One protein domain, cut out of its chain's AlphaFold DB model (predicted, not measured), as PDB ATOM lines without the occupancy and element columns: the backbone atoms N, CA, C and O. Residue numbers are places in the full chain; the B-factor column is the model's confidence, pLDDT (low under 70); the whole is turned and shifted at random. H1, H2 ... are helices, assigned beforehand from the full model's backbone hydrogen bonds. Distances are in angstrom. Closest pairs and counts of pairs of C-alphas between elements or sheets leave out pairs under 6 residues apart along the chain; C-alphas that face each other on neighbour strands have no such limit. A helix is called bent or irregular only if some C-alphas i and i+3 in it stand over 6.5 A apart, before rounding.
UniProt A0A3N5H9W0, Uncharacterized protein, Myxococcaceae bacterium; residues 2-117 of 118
ATOM      1  N   ILE A   2     -37.931  -5.770 -11.589       72.44
ATOM      2  CA  ILE A   2     -39.367  -6.152 -11.609       72.44
ATOM      3  C   ILE A   2     -39.648  -7.536 -12.244       72.44
ATOM      4  O   ILE A   2     -40.464  -8.305 -11.743       72.44
ATOM      5  N   LEU A   3     -38.942  -7.898 -13.323       76.00
ATOM      6  CA  LEU A   3     -39.085  -9.207 -13.985       76.00
ATOM      7  C   LEU A   3     -38.620 -10.387 -13.115       76.00
ATOM      8  O   LEU A   3     -39.211 -11.463 -13.173       76.00
ATOM      9  N   LEU A   4     -37.580 -10.183 -12.301       78.81
ATOM     10  CA  LEU A   4     -37.028 -11.223 -11.432       78.81
ATOM     11  C   LEU A   4     -37.992 -11.515 -10.275       78.81
ATOM     12  O   LEU A   4     -38.294 -12.670  -9.993       78.81
ATOM     13  N   GLU A   5     -38.546 -10.461  -9.674       81.94
ATOM     14  CA  GLU A   5     -39.536 -10.561  -8.597       81.94
ATOM     15  C   GLU A   5     -40.846 -11.199  -9.069       81.94
ATOM     16  O   GLU A   5     -41.425 -12.026  -8.361       81.94
ATOM     17  N   LYS A   6     -41.306 -10.860 -10.282       83.06
ATOM     18  CA  LYS A   6     -42.494 -11.480 -10.882       83.06
ATOM     19  C   LYS A   6     -42.282 -12.979 -11.108       83.06
ATOM     20  O   LYS A   6     -43.107 -13.779 -10.670       83.06
ATOM     21  N   LYS A   7     -41.139 -13.362 -11.689       87.06
ATOM     22  CA  LYS A   7     -40.763 -14.770 -11.899       87.06
ATOM     23  C   LYS A   7     -40.686 -15.539 -10.579       87.06
ATOM     24  O   LYS A   7     -41.172 -16.661 -10.486       87.06
ATOM     25  N   GLN A   8     -40.127 -14.924  -9.538       83.56
ATOM     26  CA  GLN A   8     -40.013 -15.548  -8.222       83.56
ATOM     27  C   GLN A   8     -41.380 -15.722  -7.540       83.56
ATOM     28  O   GLN A   8     -41.640 -16.759  -6.928       83.56
ATOM     29  N   LYS A   9     -42.293 -14.753  -7.688       87.38
ATOM     30  CA  LYS A   9     -43.686 -14.877  -7.222       87.38
ATOM     31  C   LYS A   9     -44.435 -16.001  -7.938       87.38
ATOM     32  O   LYS A   9     -45.107 -16.788  -7.272       87.38
ATOM     33  N   GLU A  10     -44.295 -16.109  -9.257       88.31
ATOM     34  CA  GLU A  10     -44.917 -17.175 -10.056       88.31
ATOM     35  C   GLU A  10     -44.383 -18.561  -9.669       88.31
ATOM     36  O   GLU A  10     -45.168 -19.478  -9.428       88.31
ATOM     37  N   GLN A  11     -43.065 -18.699  -9.504       86.69
ATOM     38  CA  GLN A  11     -42.441 -19.941  -9.030       86.69
ATOM     39  C   GLN A  11     -42.948 -20.343  -7.640       86.69
ATOM     40  O   GLN A  11     -43.300 -21.500  -7.415       86.69
ATOM     41  N   ASN A  12     -43.045 -19.392  -6.710       90.56
ATOM     42  CA  ASN A  12     -43.562 -19.661  -5.369       90.56
ATOM     43  C   ASN A  12     -45.038 -20.088  -5.390       90.56
ATOM     44  O   ASN A  12     -45.426 -20.992  -4.643       90.56
ATOM     45  N   ALA A  13     -45.855 -19.478  -6.253       90.88
ATOM     46  CA  ALA A  13     -47.250 -19.867  -6.436       90.88
ATOM     47  C   ALA A  13     -47.368 -21.294  -6.998       90.88
ATOM     48  O   ALA A  13     -48.107 -22.110  -6.444       90.88
ATOM     49  N   GLN A  14     -46.577 -21.630  -8.022       87.06
ATOM     50  CA  GLN A  14     -46.523 -22.982  -8.589       87.06
ATOM     51  C   GLN A  14     -46.074 -24.021  -7.557       87.06
ATOM     52  O   GLN A  14     -46.689 -25.079  -7.437       87.06
ATOM     53  N   LEU A  15     -45.054 -23.711  -6.751       88.38
ATOM     54  CA  LEU A  15     -44.592 -24.594  -5.679       88.38
ATOM     55  C   LEU A  15     -45.669 -24.830  -4.616       88.38
ATOM     56  O   LEU A  15     -45.786 -25.943  -4.101       88.38
ATOM     57  N   LYS A  16     -46.460 -23.805  -4.276       92.12
ATOM     58  CA  LYS A  16     -47.575 -23.943  -3.331       92.12
ATOM     59  C   LYS A  16     -48.644 -24.887  -3.883       92.12
ATOM     60  O   LYS A  16     -49.003 -25.837  -3.190       92.12
ATOM     61  N   LEU A  17     -49.071 -24.670  -5.129       90.12
ATOM     62  CA  LEU A  17     -50.047 -25.526  -5.813       90.12
ATOM     63  C   LEU A  17     -49.549 -26.969  -5.923       90.12
ATOM     64  O   LEU A  17     -50.276 -27.902  -5.599       90.12
ATOM     65  N   TYR A  18     -48.280 -27.160  -6.286       85.62
ATOM     66  CA  TYR A  18     -47.666 -28.485  -6.352       85.62
ATOM     67  C   TYR A  18     -47.670 -29.198  -4.993       85.62
ATOM     68  O   TYR A  18     -47.992 -30.382  -4.911       85.62
ATOM     69  N   ARG A  19     -47.337 -28.494  -3.904       88.12
ATOM     70  CA  ARG A  19     -47.351 -29.067  -2.544       88.12
ATOM     71  C   ARG A  19     -48.753 -29.452  -2.095       88.12
ATOM     72  O   ARG A  19     -48.912 -30.464  -1.415       88.12
ATOM     73  N   GLU A  20     -49.741 -28.637  -2.439       92.06
ATOM     74  CA  GLU A  20     -51.144 -28.894  -2.135       92.06
ATOM     75  C   GLU A  20     -51.660 -30.106  -2.907       92.06
ATOM     76  O   GLU A  20     -52.124 -31.061  -2.289       92.06
ATOM     77  N   TRP A  21     -51.442 -30.139  -4.220       90.06
ATOM     78  CA  TRP A  21     -51.743 -31.298  -5.058       90.06
ATOM     79  C   TRP A  21     -51.071 -32.574  -4.533       90.06
ATOM     80  O   TRP A  21     -51.731 -33.591  -4.334       90.06
ATOM     81  N   LYS A  22     -49.774 -32.514  -4.198       87.19
ATOM     82  CA  LYS A  22     -49.036 -33.669  -3.663       87.19
ATOM     83  C   LYS A  22     -49.598 -34.148  -2.323       87.19
ATOM     84  O   LYS A  22     -49.518 -35.335  -2.020       87.19
ATOM     85  N   ARG A  23     -50.144 -33.242  -1.505       91.25
ATOM     86  CA  ARG A  23     -50.822 -33.603  -0.255       91.25
ATOM     87  C   ARG A  23     -52.134 -34.327  -0.540       91.25
ATOM     88  O   ARG A  23     -52.327 -35.386   0.040       91.25
ATOM     89  N   LEU A  24     -52.965 -33.791  -1.433       92.81
ATOM     90  CA  LEU A  24     -54.246 -34.393  -1.810       92.81
ATOM     91  C   LEU A  24     -54.050 -35.807  -2.356       92.81
ATOM     92  O   LEU A  24     -54.586 -36.749  -1.787       92.81
ATOM     93  N   VAL A  25     -53.159 -35.974  -3.338       91.31
ATOM     94  CA  VAL A  25     -52.862 -37.296  -3.908       91.31
ATOM     95  C   VAL A  25     -52.371 -38.266  -2.835       91.31
ATOM     96  O   VAL A  25     -52.806 -39.408  -2.774       91.31
ATOM     97  N   ARG A  26     -51.489 -37.824  -1.932       92.88
ATOM     98  CA  ARG A  26     -51.026 -38.675  -0.829       92.88
ATOM     99  C   ARG A  26     -52.167 -39.096   0.095       92.88
ATOM    100  O   ARG A  26     -52.153 -40.216   0.604       92.88
ATOM    101  N   ASP A  27     -53.083 -38.188   0.393       94.38
ATOM    102  CA  ASP A  27     -54.189 -38.456   1.302       94.38
ATOM    103  C   ASP A  27     -55.232 -39.378   0.636       94.38
ATOM    104  O   ASP A  27     -55.739 -40.280   1.303       94.38
ATOM    105  N   ASP A  28     -55.425 -39.275  -0.682       94.00
ATOM    106  CA  ASP A  28     -56.226 -40.216  -1.476       94.00
ATOM    107  C   ASP A  28     -55.611 -41.623  -1.486       94.00
ATOM    108  O   ASP A  28     -56.300 -42.601  -1.182       94.00
ATOM    109  N   ILE A  29     -54.295 -41.735  -1.710       95.25
ATOM    110  CA  ILE A  29     -53.581 -43.023  -1.636       95.25
ATOM    111  C   ILE A  29     -53.719 -43.631  -0.239       95.25
ATOM    112  O   ILE A  29     -53.973 -44.824  -0.102       95.25
ATOM    113  N   LYS A  30     -53.589 -42.824   0.821       94.81
ATOM    114  CA  LYS A  30     -53.786 -43.298   2.200       94.81
ATOM    115  C   LYS A  30     -55.209 -43.780   2.454       94.81
ATOM    116  O   LYS A  30     -55.389 -44.733   3.206       94.81
ATOM    117  N   LYS A  31     -56.206 -43.114   1.876       94.94
ATOM    118  CA  LYS A  31     -57.611 -43.498   2.022       94.94
ATOM    119  C   LYS A  31     -57.900 -44.828   1.321       94.94
ATOM    120  O   LYS A  31     -58.628 -45.640   1.879       94.94
ATOM    121  N   ALA A  32     -57.322 -45.049   0.142       94.44
ATOM    122  CA  ALA A  32     -57.531 -46.263  -0.646       94.44
ATOM    123  C   ALA A  32     -56.666 -47.453  -0.183       94.44
ATOM    124  O   ALA A  32     -57.148 -48.580  -0.122       94.44
ATOM    125  N   HIS A  33     -55.402 -47.206   0.176       95.25
ATOM    126  CA  HIS A  33     -54.369 -48.234   0.376       95.25
ATOM    127  C   HIS A  33     -53.549 -48.005   1.656       95.25
ATOM    128  O   HIS A  33     -52.342 -48.240   1.691       95.25
ATOM    129  N   GLY A  34     -54.179 -47.499   2.720       93.25
ATOM    130  CA  GLY A  34     -53.491 -46.947   3.893       93.25
ATOM    131  C   GLY A  34     -52.398 -47.825   4.504       93.25
ATOM    132  O   GLY A  34     -51.296 -47.330   4.745       93.25
ATOM    133  N   GLN A  35     -52.670 -49.114   4.727       96.12
ATOM    134  CA  GLN A  35     -51.695 -50.027   5.331       96.12
ATOM    135  C   GLN A  35     -50.528 -50.333   4.384       96.12
ATOM    136  O   GLN A  35     -49.366 -50.270   4.792       96.12
ATOM    137  N   ASP A  36     -50.823 -50.619   3.119       96.12
ATOM    138  CA  ASP A  36     -49.810 -50.947   2.118       96.12
ATOM    139  C   ASP A  36     -48.917 -49.747   1.799       96.12
ATOM    140  O   ASP A  36     -47.686 -49.850   1.775       96.12
ATOM    141  N   PHE A  37     -49.525 -48.570   1.665       95.81
ATOM    142  CA  PHE A  37     -48.799 -47.324   1.485       95.81
ATOM    143  C   PHE A  37     -47.947 -46.987   2.717       95.81
ATOM    144  O   PHE A  37     -46.794 -46.581   2.576       95.81
ATOM    145  N   ALA A  38     -48.454 -47.200   3.937       95.38
ATOM    146  CA  ALA A  38     -47.663 -47.016   5.155       95.38
ATOM    147  C   ALA A  38     -46.457 -47.971   5.214       95.38
ATOM    148  O   ALA A  38     -45.358 -47.545   5.590       95.38
ATOM    149  N   ASN A  39     -46.635 -49.229   4.799       94.94
ATOM    150  CA  ASN A  39     -45.557 -50.213   4.704       94.94
ATOM    151  C   ASN A  39     -44.474 -49.763   3.717       94.94
ATOM    152  O   ASN A  39     -43.297 -49.733   4.087       94.94
ATOM    153  N   LEU A  40     -44.863 -49.324   2.516       96.56
ATOM    154  CA  LEU A  40     -43.932 -48.764   1.536       96.56
ATOM    155  C   LEU A  40     -43.182 -47.556   2.112       96.56
ATOM    156  O   LEU A  40     -41.955 -47.509   2.082       96.56
ATOM    157  N   MET A  41     -43.892 -46.597   2.710       96.00
ATOM    158  CA  MET A  41     -43.262 -45.402   3.286       96.00
ATOM    159  C   MET A  41     -42.275 -45.730   4.418       96.00
ATOM    160  O   MET A  41     -41.314 -44.984   4.627       96.00
ATOM    161  N   ARG A  42     -42.480 -46.834   5.149       95.25
ATOM    162  CA  ARG A  42     -41.537 -47.328   6.163       95.25
ATOM    163  C   ARG A  42     -40.255 -47.867   5.527       95.25
ATOM    164  O   ARG A  42     -39.179 -47.524   6.014       95.25
ATOM    165  N   ILE A  43     -40.370 -48.636   4.443       95.06
ATOM    166  CA  ILE A  43     -39.223 -49.116   3.650       95.06
ATOM    167  C   ILE A  43     -38.438 -47.914   3.113       95.06
ATOM    168  O   ILE A  43     -37.249 -47.764   3.384       95.06
ATOM    169  N   LEU A  44     -39.125 -46.984   2.447       96.81
ATOM    170  CA  LEU A  44     -38.512 -45.816   1.811       96.81
ATOM    171  C   LEU A  44     -37.790 -44.876   2.787       96.81
ATOM    172  O   LEU A  44     -36.794 -44.248   2.426       96.81
ATOM    173  N   ARG A  45     -38.265 -44.766   4.033       94.94
ATOM    174  CA  ARG A  45     -37.633 -43.923   5.061       94.94
ATOM    175  C   ARG A  45     -36.238 -44.415   5.442       94.94
ATOM    176  O   ARG A  45     -35.355 -43.596   5.689       94.94
ATOM    177  N   ASN A  46     -36.056 -45.731   5.494       91.44
ATOM    178  CA  ASN A  46     -34.855 -46.367   6.028       91.44
ATOM    179  C   ASN A  46     -34.050 -47.124   4.966       91.44
ATOM    180  O   ASN A  46     -33.109 -47.815   5.340       91.44
ATOM    181  N   LEU A  47     -34.387 -46.949   3.683       96.38
ATOM    182  CA  LEU A  47     -33.780 -47.661   2.564       96.38
ATOM    183  C   LEU A  47     -32.253 -47.609   2.625       96.38
ATOM    184  O   LEU A  47     -31.668 -46.520   2.651       96.38
ATOM    185  N   LYS A  48     -31.618 -48.778   2.641       95.62
ATOM    186  CA  LYS A  48     -30.162 -48.936   2.530       95.62
ATOM    187  C   LYS A  48     -29.780 -49.373   1.123       95.62
ATOM    188  O   LYS A  48     -30.589 -49.961   0.414       95.62
ATOM    189  N   LEU A  49     -28.516 -49.160   0.754       94.00
ATOM    190  CA  LEU A  49     -28.013 -49.523  -0.573       94.00
ATOM    191  C   LEU A  49     -28.197 -51.024  -0.870       94.00
ATOM    192  O   LEU A  49     -28.678 -51.382  -1.935       94.00
ATOM    193  N   ALA A  50     -27.929 -51.891   0.113       94.12
ATOM    194  CA  ALA A  50     -28.127 -53.340  -0.004       94.12
ATOM    195  C   ALA A  50     -29.605 -53.779  -0.111       94.12
ATOM    196  O   ALA A  50     -29.886 -54.924  -0.441       94.12
ATOM    197  N   GLU A  51     -30.557 -52.889   0.184       95.19
ATOM    198  CA  GLU A  51     -31.999 -53.173   0.164       95.19
ATOM    199  C   GLU A  51     -32.671 -52.653  -1.118       95.19
ATOM    200  O   GLU A  51     -33.878 -52.814  -1.297       95.19
ATOM    201  N   VAL A  52     -31.912 -52.026  -2.022       94.69
ATOM    202  CA  VAL A  52     -32.449 -51.439  -3.256       94.69
ATOM    203  C   VAL A  52     -33.093 -52.503  -4.150       94.69
ATOM    204  O   VAL A  52     -34.206 -52.293  -4.629       94.69
ATOM    205  N   ASP A  53     -32.476 -53.674  -4.309       94.12
ATOM    206  CA  ASP A  53     -33.084 -54.770  -5.078       94.12
ATOM    207  C   ASP A  53     -34.325 -55.354  -4.384       94.12
ATOM    208  O   ASP A  53     -35.288 -55.746  -5.043       94.12
ATOM    209  N   VAL A  54     -34.363 -55.335  -3.048       94.44
ATOM    210  CA  VAL A  54     -35.547 -55.746  -2.278       94.44
ATOM    211  C   VAL A  54     -36.711 -54.781  -2.513       94.44
ATOM    212  O   VAL A  54     -37.854 -55.220  -2.612       94.44
ATOM    213  N   LEU A  55     -36.445 -53.477  -2.661       96.94
ATOM    214  CA  LEU A  55     -37.472 -52.501  -3.037       96.94
ATOM    215  C   LEU A  55     -38.051 -52.794  -4.429       96.94
ATOM    216  O   LEU A  55     -39.261 -52.675  -4.612       96.94
ATOM    217  N   VAL A  56     -37.218 -53.204  -5.392       97.31
ATOM    218  CA  VAL A  56     -37.688 -53.600  -6.731       97.31
ATOM    219  C   VAL A  56     -38.637 -54.796  -6.634       97.31
ATOM    220  O   VAL A  56     -39.727 -54.752  -7.203       97.31
ATOM    221  N   LEU A  57     -38.268 -55.830  -5.870       96.50
ATOM    222  CA  LEU A  57     -39.120 -57.003  -5.641       96.50
ATOM    223  C   LEU A  57     -40.417 -56.642  -4.909       96.50
ATOM    224  O   LEU A  57     -41.488 -57.100  -5.290       96.50
ATOM    225  N   PHE A  58     -40.341 -55.777  -3.895       95.94
ATOM    226  CA  PHE A  58     -41.521 -55.295  -3.180       95.94
ATOM    227  C   PHE A  58     -42.521 -54.633  -4.134       95.94
ATOM    228  O   PHE A  58     -43.716 -54.903  -4.047       95.94
ATOM    229  N   VAL A  59     -42.048 -53.782  -5.051       97.56
ATOM    230  CA  VAL A  59     -42.919 -53.125  -6.036       97.56
ATOM    231  C   VAL A  59     -43.484 -54.124  -7.046       97.56
ATOM    232  O   VAL A  59     -44.657 -54.015  -7.395       97.56
ATOM    233  N   ALA A  60     -42.691 -55.106  -7.482       97.44
ATOM    234  CA  ALA A  60     -43.139 -56.137  -8.418       97.44
ATOM    235  C   ALA A  60     -44.307 -56.981  -7.871       97.44
ATOM    236  O   ALA A  60     -45.169 -57.401  -8.637       97.44
ATOM    237  N   GLU A  61     -44.372 -57.174  -6.553       97.31
ATOM    238  CA  GLU A  61     -45.443 -57.927  -5.882       97.31
ATOM    239  C   GLU A  61     -46.568 -57.027  -5.330       97.31
ATOM    240  O   GLU A  61     -47.593 -57.508  -4.835       97.31
ATOM    241  N   ALA A  62     -46.418 -55.702  -5.409       97.12
ATOM    242  CA  ALA A  62     -47.368 -54.738  -4.860       97.12
ATOM    243  C   ALA A  62     -48.610 -54.584  -5.757       97.12
ATOM    244  O   ALA A  62     -48.788 -53.555  -6.410       97.12
ATOM    245  N   ARG A  63     -49.510 -55.578  -5.752       96.56
ATOM    246  CA  ARG A  63     -50.763 -55.558  -6.540       96.56
ATOM    247  C   ARG A  63     -51.565 -54.270  -6.375       96.56
ATOM    248  O   ARG A  63     -51.957 -53.679  -7.374       96.56
ATOM    249  N   TRP A  64     -51.719 -53.790  -5.136       96.25
ATOM    250  CA  TRP A  64     -52.420 -52.535  -4.833       96.25
ATOM    251  C   TRP A  64     -51.870 -51.342  -5.626       96.25
ATOM    252  O   TRP A  64     -52.621 -50.446  -5.986       96.25
ATOM    253  N   LEU A  65     -50.563 -51.331  -5.900       97.06
ATOM    254  CA  LEU A  65     -49.890 -50.269  -6.633       97.06
ATOM    255  C   LEU A  65     -49.946 -50.523  -8.142       97.06
ATOM    256  O   LEU A  65     -50.241 -49.601  -8.900       97.06
ATOM    257  N   LEU A  66     -49.697 -51.755  -8.585       97.19
ATOM    258  CA  LEU A  66     -49.705 -52.117 -10.007       97.19
ATOM    259  C   LEU A  66     -51.086 -51.921 -10.652       97.19
ATOM    260  O   LEU A  66     -51.169 -51.431 -11.782       97.19
ATOM    261  N   GLU A  67     -52.151 -52.243  -9.916       96.19
ATOM    262  CA  GLU A  67     -53.549 -52.133 -10.354       96.19
ATOM    263  C   GLU A  67     -54.154 -50.738 -10.119       96.19
ATOM    264  O   GLU A  67     -55.252 -50.454 -10.599       96.19
ATOM    265  N   SER A  68     -53.449 -49.851  -9.406       96.06
ATOM    266  CA  SER A  68     -53.916 -48.481  -9.168       96.06
ATOM    267  C   SER A  68     -53.881 -47.614 -10.430       96.06
ATOM    268  O   SER A  68     -53.228 -47.922 -11.434       96.06
ATOM    269  N   ASP A  69     -54.581 -46.482 -10.368       95.56
ATOM    270  CA  ASP A  69     -54.576 -45.499 -11.441       95.56
ATOM    271  C   ASP A  69     -53.174 -44.899 -11.683       95.56
ATOM    272  O   ASP A  69     -52.263 -44.938 -10.848       95.56
ATOM    273  N   LEU A  70     -52.991 -44.298 -12.861       94.25
ATOM    274  CA  LEU A  70     -51.707 -43.719 -13.251       94.25
ATOM    275  C   LEU A  70     -51.246 -42.595 -12.307       94.25
ATOM    276  O   LEU A  70     -50.045 -42.460 -12.077       94.25
ATOM    277  N   THR A  71     -52.159 -41.801 -11.746       93.06
ATOM    278  CA  THR A  71     -51.818 -40.720 -10.814       93.06
ATOM    279  C   THR A  71     -51.223 -41.282  -9.525       93.06
ATOM    280  O   THR A  71     -50.171 -40.809  -9.091       93.06
ATOM    281  N   THR A  72     -51.822 -42.332  -8.965       94.44
ATOM    282  CA  THR A  72     -51.311 -43.060  -7.799       94.44
ATOM    283  C   THR A  72     -49.939 -43.670  -8.082       94.44
ATOM    284  O   THR A  72     -49.007 -43.491  -7.287       94.44
ATOM    285  N   ARG A  73     -49.772 -44.317  -9.243       96.81
ATOM    286  CA  ARG A  73     -48.489 -44.908  -9.660       96.81
ATOM    287  C   ARG A  73     -47.388 -43.861  -9.805       96.81
ATOM    288  O   ARG A  73     -46.313 -44.031  -9.235       96.81
ATOM    289  N   LEU A  74     -47.656 -42.748 -10.487       94.94
ATOM    290  CA  LEU A  74     -46.682 -41.665 -10.677       94.94
ATOM    291  C   LEU A  74     -46.346 -40.936  -9.370       94.94
ATOM    292  O   LEU A  74     -45.183 -40.619  -9.111       94.94
ATOM    293  N   ALA A  75     -47.340 -40.689  -8.517       94.19
ATOM    294  CA  ALA A  75     -47.099 -40.090  -7.211       94.19
ATOM    295  C   ALA A  75     -46.226 -40.995  -6.337       94.19
ATOM    296  O   ALA A  75     -45.260 -40.517  -5.732       94.19
ATOM    297  N   THR A  76     -46.508 -42.299  -6.335       96.06
ATOM    298  CA  THR A  76     -45.710 -43.307  -5.630       96.06
ATOM    299  C   THR A  76     -44.290 -43.402  -6.184       96.06
ATOM    300  O   THR A  76     -43.334 -43.366  -5.405       96.06
ATOM    301  N   LEU A  77     -44.132 -43.400  -7.512       96.81
ATOM    302  CA  LEU A  77     -42.829 -43.353  -8.177       96.81
ATOM    303  C   LEU A  77     -42.001 -42.146  -7.711       96.81
ATOM    304  O   LEU A  77     -40.817 -42.298  -7.427       96.81
ATOM    305  N   SER A  78     -42.621 -40.973  -7.520       94.81
ATOM    306  CA  SER A  78     -41.918 -39.783  -7.011       94.81
ATOM    307  C   SER A  78     -41.404 -39.932  -5.570       94.81
ATOM    308  O   SER A  78     -40.403 -39.314  -5.194       94.81
ATOM    309  N   TYR A  79     -42.074 -40.735  -4.733       95.69
ATOM    310  CA  TYR A  79     -41.589 -41.046  -3.384       95.69
ATOM    311  C   TYR A  79     -40.428 -42.036  -3.424       95.69
ATOM    312  O   TYR A  79     -39.479 -41.884  -2.646       95.69
ATOM    313  N   ILE A  80     -40.497 -43.021  -4.322       96.75
ATOM    314  CA  ILE A  80     -39.435 -44.004  -4.549       96.75
ATOM    315  C   ILE A  80     -38.171 -43.304  -5.051       96.75
ATOM    316  O   ILE A  80     -37.137 -43.414  -4.398       96.75
ATOM    317  N   ASP A  81     -38.282 -42.516  -6.121       96.06
ATOM    318  CA  ASP A  81     -37.187 -41.740  -6.714       96.06
ATOM    319  C   ASP A  81     -36.459 -40.896  -5.664       96.06
ATOM    320  O   ASP A  81     -35.282 -41.103  -5.371       96.06
ATOM    321  N   GLY A  82     -37.199 -40.041  -4.950       95.44
ATOM    322  CA  GLY A  82     -36.601 -39.207  -3.911       95.44
ATOM    323  C   GLY A  82     -35.927 -40.012  -2.791       95.44
ATOM    324  O   GLY A  82     -35.020 -39.504  -2.134       95.44
ATOM    325  N   SER A  83     -36.363 -41.246  -2.537       96.56
ATOM    326  CA  SER A  83     -35.743 -42.125  -1.538       96.56
ATOM    327  C   SER A  83     -34.475 -42.792  -2.056       96.56
ATOM    328  O   SER A  83     -33.511 -42.877  -1.296       96.56
ATOM    329  N   LEU A  84     -34.438 -43.178  -3.334       96.25
ATOM    330  CA  LEU A  84     -33.236 -43.663  -4.013       96.25
ATOM    331  C   LEU A  84     -32.172 -42.565  -4.088       96.25
ATOM    332  O   LEU A  84     -31.052 -42.793  -3.644       96.25
ATOM    333  N   VAL A  85     -32.544 -41.343  -4.480       96.00
ATOM    334  CA  VAL A  85     -31.637 -40.179  -4.479       96.00
ATOM    335  C   VAL A  85     -31.032 -39.958  -3.088       96.00
ATOM    336  O   VAL A  85     -29.817 -39.846  -2.935       96.00
ATOM    337  N   ARG A  86     -31.857 -39.945  -2.029       95.62
ATOM    338  CA  ARG A  86     -31.356 -39.818  -0.645       95.62
ATOM    339  C   ARG A  86     -30.495 -41.006  -0.219       95.62
ATOM    340  O   ARG A  86     -29.599 -40.839   0.607       95.62
ATOM    341  N   CYS A  87     -30.782 -42.207  -0.713       95.94
ATOM    342  CA  CYS A  87     -29.959 -43.384  -0.470       95.94
ATOM    343  C   CYS A  87     -28.578 -43.208  -1.105       95.94
ATOM    344  O   CYS A  87     -27.585 -43.330  -0.394       95.94
ATOM    345  N   ASN A  88     -28.511 -42.825  -2.377       95.19
ATOM    346  CA  ASN A  88     -27.264 -42.589  -3.097       95.19
ATOM    347  C   ASN A  88     -26.399 -41.529  -2.412       95.19
ATOM    348  O   ASN A  88     -25.253 -41.806  -2.061       95.19
ATOM    349  N   VAL A  89     -26.978 -40.362  -2.109       95.06
ATOM    350  CA  VAL A  89     -26.260 -39.257  -1.451       95.06
ATOM    351  C   VAL A  89     -25.669 -39.686  -0.106       95.06
ATOM    352  O   VAL A  89     -24.519 -39.370   0.191       95.06
ATOM    353  N   ARG A  90     -26.412 -40.456   0.702       95.12
ATOM    354  CA  ARG A  90     -25.901 -40.977   1.987       95.12
ATOM    355  C   ARG A  90     -24.731 -41.951   1.833       95.12
ATOM    356  O   ARG A  90     -24.000 -42.137   2.797       95.12
ATOM    357  N   ASN A  91     -24.568 -42.564   0.663       94.56
ATOM    358  CA  ASN A  91     -23.501 -43.519   0.364       94.56
ATOM    359  C   ASN A  91     -22.406 -42.921  -0.541       94.56
ATOM    360  O   ASN A  91     -21.570 -43.663  -1.043       94.56
ATOM    361  N   GLY A  92     -22.395 -41.599  -0.757       95.00
ATOM    362  CA  GLY A  92     -21.382 -40.933  -1.586       95.00
ATOM    363  C   GLY A  92     -21.531 -41.172  -3.093       95.00
ATOM    364  O   GLY A  92     -20.578 -40.951  -3.834       95.00
ATOM    365  N   LEU A  93     -22.707 -41.616  -3.546       94.12
ATOM    366  CA  LEU A  93     -23.017 -41.856  -4.957       94.12
ATOM    367  C   LEU A  93     -23.700 -40.633  -5.603       94.12
ATOM    368  O   LEU A  93     -24.292 -39.812  -4.887       94.12
ATOM    369  N   PRO A  94     -23.672 -40.510  -6.945       92.56
ATOM    370  CA  PRO A  94     -24.414 -39.479  -7.666       92.56
ATOM    371  C   PRO A  94     -25.914 -39.482  -7.341       92.56
ATOM    372  O   PRO A  94     -26.527 -40.528  -7.125       92.56
ATOM    373  N   HIS A  95     -26.523 -38.290  -7.337       90.44
ATOM    374  CA  HIS A  95     -27.966 -38.130  -7.116       90.44
ATOM    375  C   HIS A  95     -28.773 -38.952  -8.123       90.44
ATOM    376  O   HIS A  95     -29.670 -39.693  -7.733       90.44
ATOM    377  N   PHE A  96     -28.403 -38.814  -9.395       87.62
ATOM    378  CA  PHE A  96     -28.923 -39.572 -10.521       87.62
ATOM    379  C   PHE A  96     -27.758 -40.337 -11.129       87.62
ATOM    380  O   PHE A  96     -26.712 -39.748 -11.396       87.62
ATOM    381  N   ASP A  97     -27.957 -41.635 -11.298       83.62
ATOM    382  CA  ASP A  97     -26.985 -42.564 -11.865       83.62
ATOM    383  C   ASP A  97     -27.726 -43.420 -12.892       83.62
ATOM    384  O   ASP A  97     -28.036 -44.596 -12.675       83.62
ATOM    385  N   ASP A  98     -28.197 -42.743 -13.940       85.75
ATOM    386  CA  ASP A  98     -28.958 -43.383 -15.002       85.75
ATOM    387  C   ASP A  98     -27.991 -44.136 -15.923       85.75
ATOM    388  O   ASP A  98     -27.057 -43.518 -16.444       85.75
ATOM    389  N   PRO A  99     -28.207 -45.448 -16.120       89.62
ATOM    390  CA  PRO A  99     -27.340 -46.261 -16.955       89.62
ATOM    391  C   PRO A  99     -27.391 -45.805 -18.413       89.62
ATOM    392  O   PRO A  99     -28.406 -45.281 -18.893       89.62
ATOM    393  N   LEU A 100     -26.296 -46.049 -19.127       90.62
ATOM    394  CA  LEU A 100     -26.235 -45.870 -20.576       90.62
ATOM    395  C   LEU A 100     -27.168 -46.858 -21.302       90.62
ATOM    396  O   LEU A 100     -27.714 -47.796 -20.727       90.62
ATOM    397  N   TRP A 101     -27.386 -46.628 -22.599       87.00
ATOM    398  CA  TRP A 101     -28.347 -47.389 -23.410       87.00
ATOM    399  C   TRP A 101     -28.000 -48.884 -23.554       87.00
ATOM    400  O   TRP A 101     -28.887 -49.685 -23.849       87.00
ATOM    401  N   ASP A 102     -26.733 -49.249 -23.369       92.25
ATOM    402  CA  ASP A 102     -26.183 -50.607 -23.411       92.25
ATOM    403  C   ASP A 102     -25.972 -51.227 -22.017       92.25
ATOM    404  O   ASP A 102     -25.628 -52.405 -21.902       92.25
ATOM    405  N   GLU A 103     -26.222 -50.465 -20.953       92.75
ATOM    406  CA  GLU A 103     -26.088 -50.906 -19.570       92.75
ATOM    407  C   GLU A 103     -27.413 -51.461 -19.012       92.75
ATOM    408  O   GLU A 103     -28.511 -51.093 -19.447       92.75
ATOM    409  N   PRO A 104     -27.357 -52.374 -18.025       91.62
ATOM    410  CA  PRO A 104     -28.565 -52.892 -17.399       91.62
ATOM    411  C   PRO A 104     -29.331 -51.779 -16.659       91.62
ATOM    412  O   PRO A 104     -28.720 -50.928 -16.011       91.62
ATOM    413  N   PRO A 105     -30.678 -51.805 -16.665       93.44
ATOM    414  CA  PRO A 105     -31.473 -50.777 -16.004       93.44
ATOM    415  C   PRO A 105     -31.231 -50.774 -14.492       93.44
ATOM    416  O   PRO A 105     -31.253 -51.826 -13.843       93.44
ATOM    417  N   ASN A 106     -31.081 -49.583 -13.911       93.75
ATOM    418  CA  ASN A 106     -31.005 -49.406 -12.464       93.75
ATOM    419  C   ASN A 106     -32.377 -49.660 -11.798       93.75
ATOM    420  O   ASN A 106     -33.405 -49.862 -12.457       93.75
ATOM    421  N   ALA A 107     -32.414 -49.658 -10.465       94.75
ATOM    422  CA  ALA A 107     -33.640 -49.927  -9.712       94.75
ATOM    423  C   ALA A 107     -34.780 -48.948 -10.028       94.75
ATOM    424  O   ALA A 107     -35.933 -49.370 -10.125       94.75
ATOM    425  N   PHE A 108     -34.466 -47.665 -10.235       95.38
ATOM    426  CA  PHE A 108     -35.467 -46.671 -10.609       95.38
ATOM    427  C   PHE A 108     -36.095 -47.001 -11.965       95.38
ATOM    428  O   PHE A 108     -37.319 -47.048 -12.063       95.38
ATOM    429  N   LEU A 109     -35.289 -47.307 -12.985       95.31
ATOM    430  CA  LEU A 109     -35.779 -47.662 -14.319       95.31
ATOM    431  C   LEU A 109     -36.592 -48.962 -14.316       95.31
ATOM    432  O   LEU A 109     -37.640 -49.023 -14.961       95.31
ATOM    433  N   LYS A 110     -36.172 -49.976 -13.547       96.69
ATOM    434  CA  LYS A 110     -36.955 -51.213 -13.357       96.69
ATOM    435  C   LYS A 110     -38.340 -50.901 -12.783       96.69
ATOM    436  O   LYS A 110     -39.347 -51.321 -13.347       96.69
ATOM    437  N   ILE A 111     -38.389 -50.129 -11.697       97.56
ATOM    438  CA  ILE A 111     -39.636 -49.744 -11.020       97.56
ATOM    439  C   ILE A 111     -40.506 -48.866 -11.924       97.56
ATOM    440  O   ILE A 111     -41.707 -49.097 -12.038       97.56
ATOM    441  N   ARG A 112     -39.916 -47.882 -12.602       97.00
ATOM    442  CA  ARG A 112     -40.618 -47.017 -13.549       97.00
ATOM    443  C   ARG A 112     -41.299 -47.851 -14.629       97.00
ATOM    444  O   ARG A 112     -42.509 -47.731 -14.794       97.00
ATOM    445  N   LYS A 113     -40.572 -48.772 -15.267       97.00
ATOM    446  CA  LYS A 113     -41.133 -49.672 -16.282       97.00
ATOM    447  C   LYS A 113     -42.317 -50.486 -15.749       97.00
ATOM    448  O   LYS A 113     -43.312 -50.611 -16.454       97.00
ATOM    449  N   MET A 114     -42.250 -50.991 -14.512       97.50
ATOM    450  CA  MET A 114     -43.371 -51.705 -13.877       97.50
ATOM    451  C   MET A 114     -44.610 -50.814 -13.693       97.50
ATOM    452  O   MET A 114     -45.732 -51.278 -13.866       97.50
ATOM    453  N   LEU A 115     -44.416 -49.540 -13.339       97.06
ATOM    454  CA  LEU A 115     -45.503 -48.621 -12.983       97.06
ATOM    455  C   LEU A 115     -46.087 -47.842 -14.169       97.06
ATOM    456  O   LEU A 115     -47.237 -47.405 -14.101       97.06
ATOM    457  N   THR A 116     -45.313 -47.632 -15.234       95.62
ATOM    458  CA  THR A 116     -45.715 -46.790 -16.374       95.62
ATOM    459  C   THR A 116     -45.682 -47.513 -17.713       95.62
ATOM    460  O   THR A 116     -46.241 -46.997 -18.676       95.62
ATOM    461  N   GLY A 117     -45.032 -48.677 -17.800       92.44
ATOM    462  CA  GLY A 117     -44.806 -49.386 -19.061       92.44
ATOM    463  C   GLY A 117     -43.767 -48.733 -19.981       92.44
ATOM    464  O   GLY A 117     -43.588 -49.207 -21.100       92.44
TER     465      GLY A 117
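This is residues 2 to 117 of the 118 residues of an uncharacterized protein of Myxococcaceae bacterium (UniProt A0A3N5H9W0). What shape do these atoms make? A compact head of four nearly aligned helical rods, H1b, H2, H4 and H5, has short H3 at one end and a long helical arm, H1a, whose residues 2 to 21 stick out. What are the parts? The printed part has 116 residues with five named helices, H1 to H5 in chain order, and no named strand: all helix. How compact is it? It is only just loose, close to compact, with a radius of gyration of the C-alphas of 16.3 A and spans of 50 by 36 by 27 A.

Is the longest helix straight? H1, residues 2 to 46, was assigned as one helix by its hydrogen bonds but is bent, with C-alphas 32 and 35 9.2 A apart. Its arms, H1a, residues 2 to 32, and H1b, residues 35 to 46, only just touch, only at the corner, with 3 pairs of C-alphas within 8 A, the closest Lys 30 and Phe 37 at 6.4 A. What surrounds the hub? The hub H4, residues 70 to 90, touches residues 44 to 45 of H1b, closest C-alphas Leu 44 and Ser 83, 5.7 A. H2, residues 49 to 61, H4 and H5, residues 107 to 116, form an up-and-down bundle, each running against the one before; H4 and H5 are a hairpin, closest C-alphas Arg 73 and Leu 115, 5.8 A. How complete are the backbones? Every O i to N i+4 pair is within hydrogen-bond range in H1a, H4 and H5, against 7 of 8 in H1b and 7 of 9 in H2, which is irregular, with C-alphas 50 and 53 7.2 A apart; H3, residues 63 to 66, is too short for such a pair.

Where does H1a run? It begins at C-alpha 2 (-39.367, -6.152, -11.609) and spans 45.4 A. How long are the others? H4 spans 30.1 A, H2 20.1 A, H1b 17.2 A, H5 14.1 A and H3 5.0 A; H5 ends at C-alpha 116 (-45.715, -46.790, -16.374).

How large is it? The two C-alphas farthest apart, Ile 2 and Glu 61, are 52.4 A apart. Are there cuts, long links or weak places? The printed part has no cut, H4 to H5 is a long link of 16 residues, and no printed residue is under 70 in pLDDT.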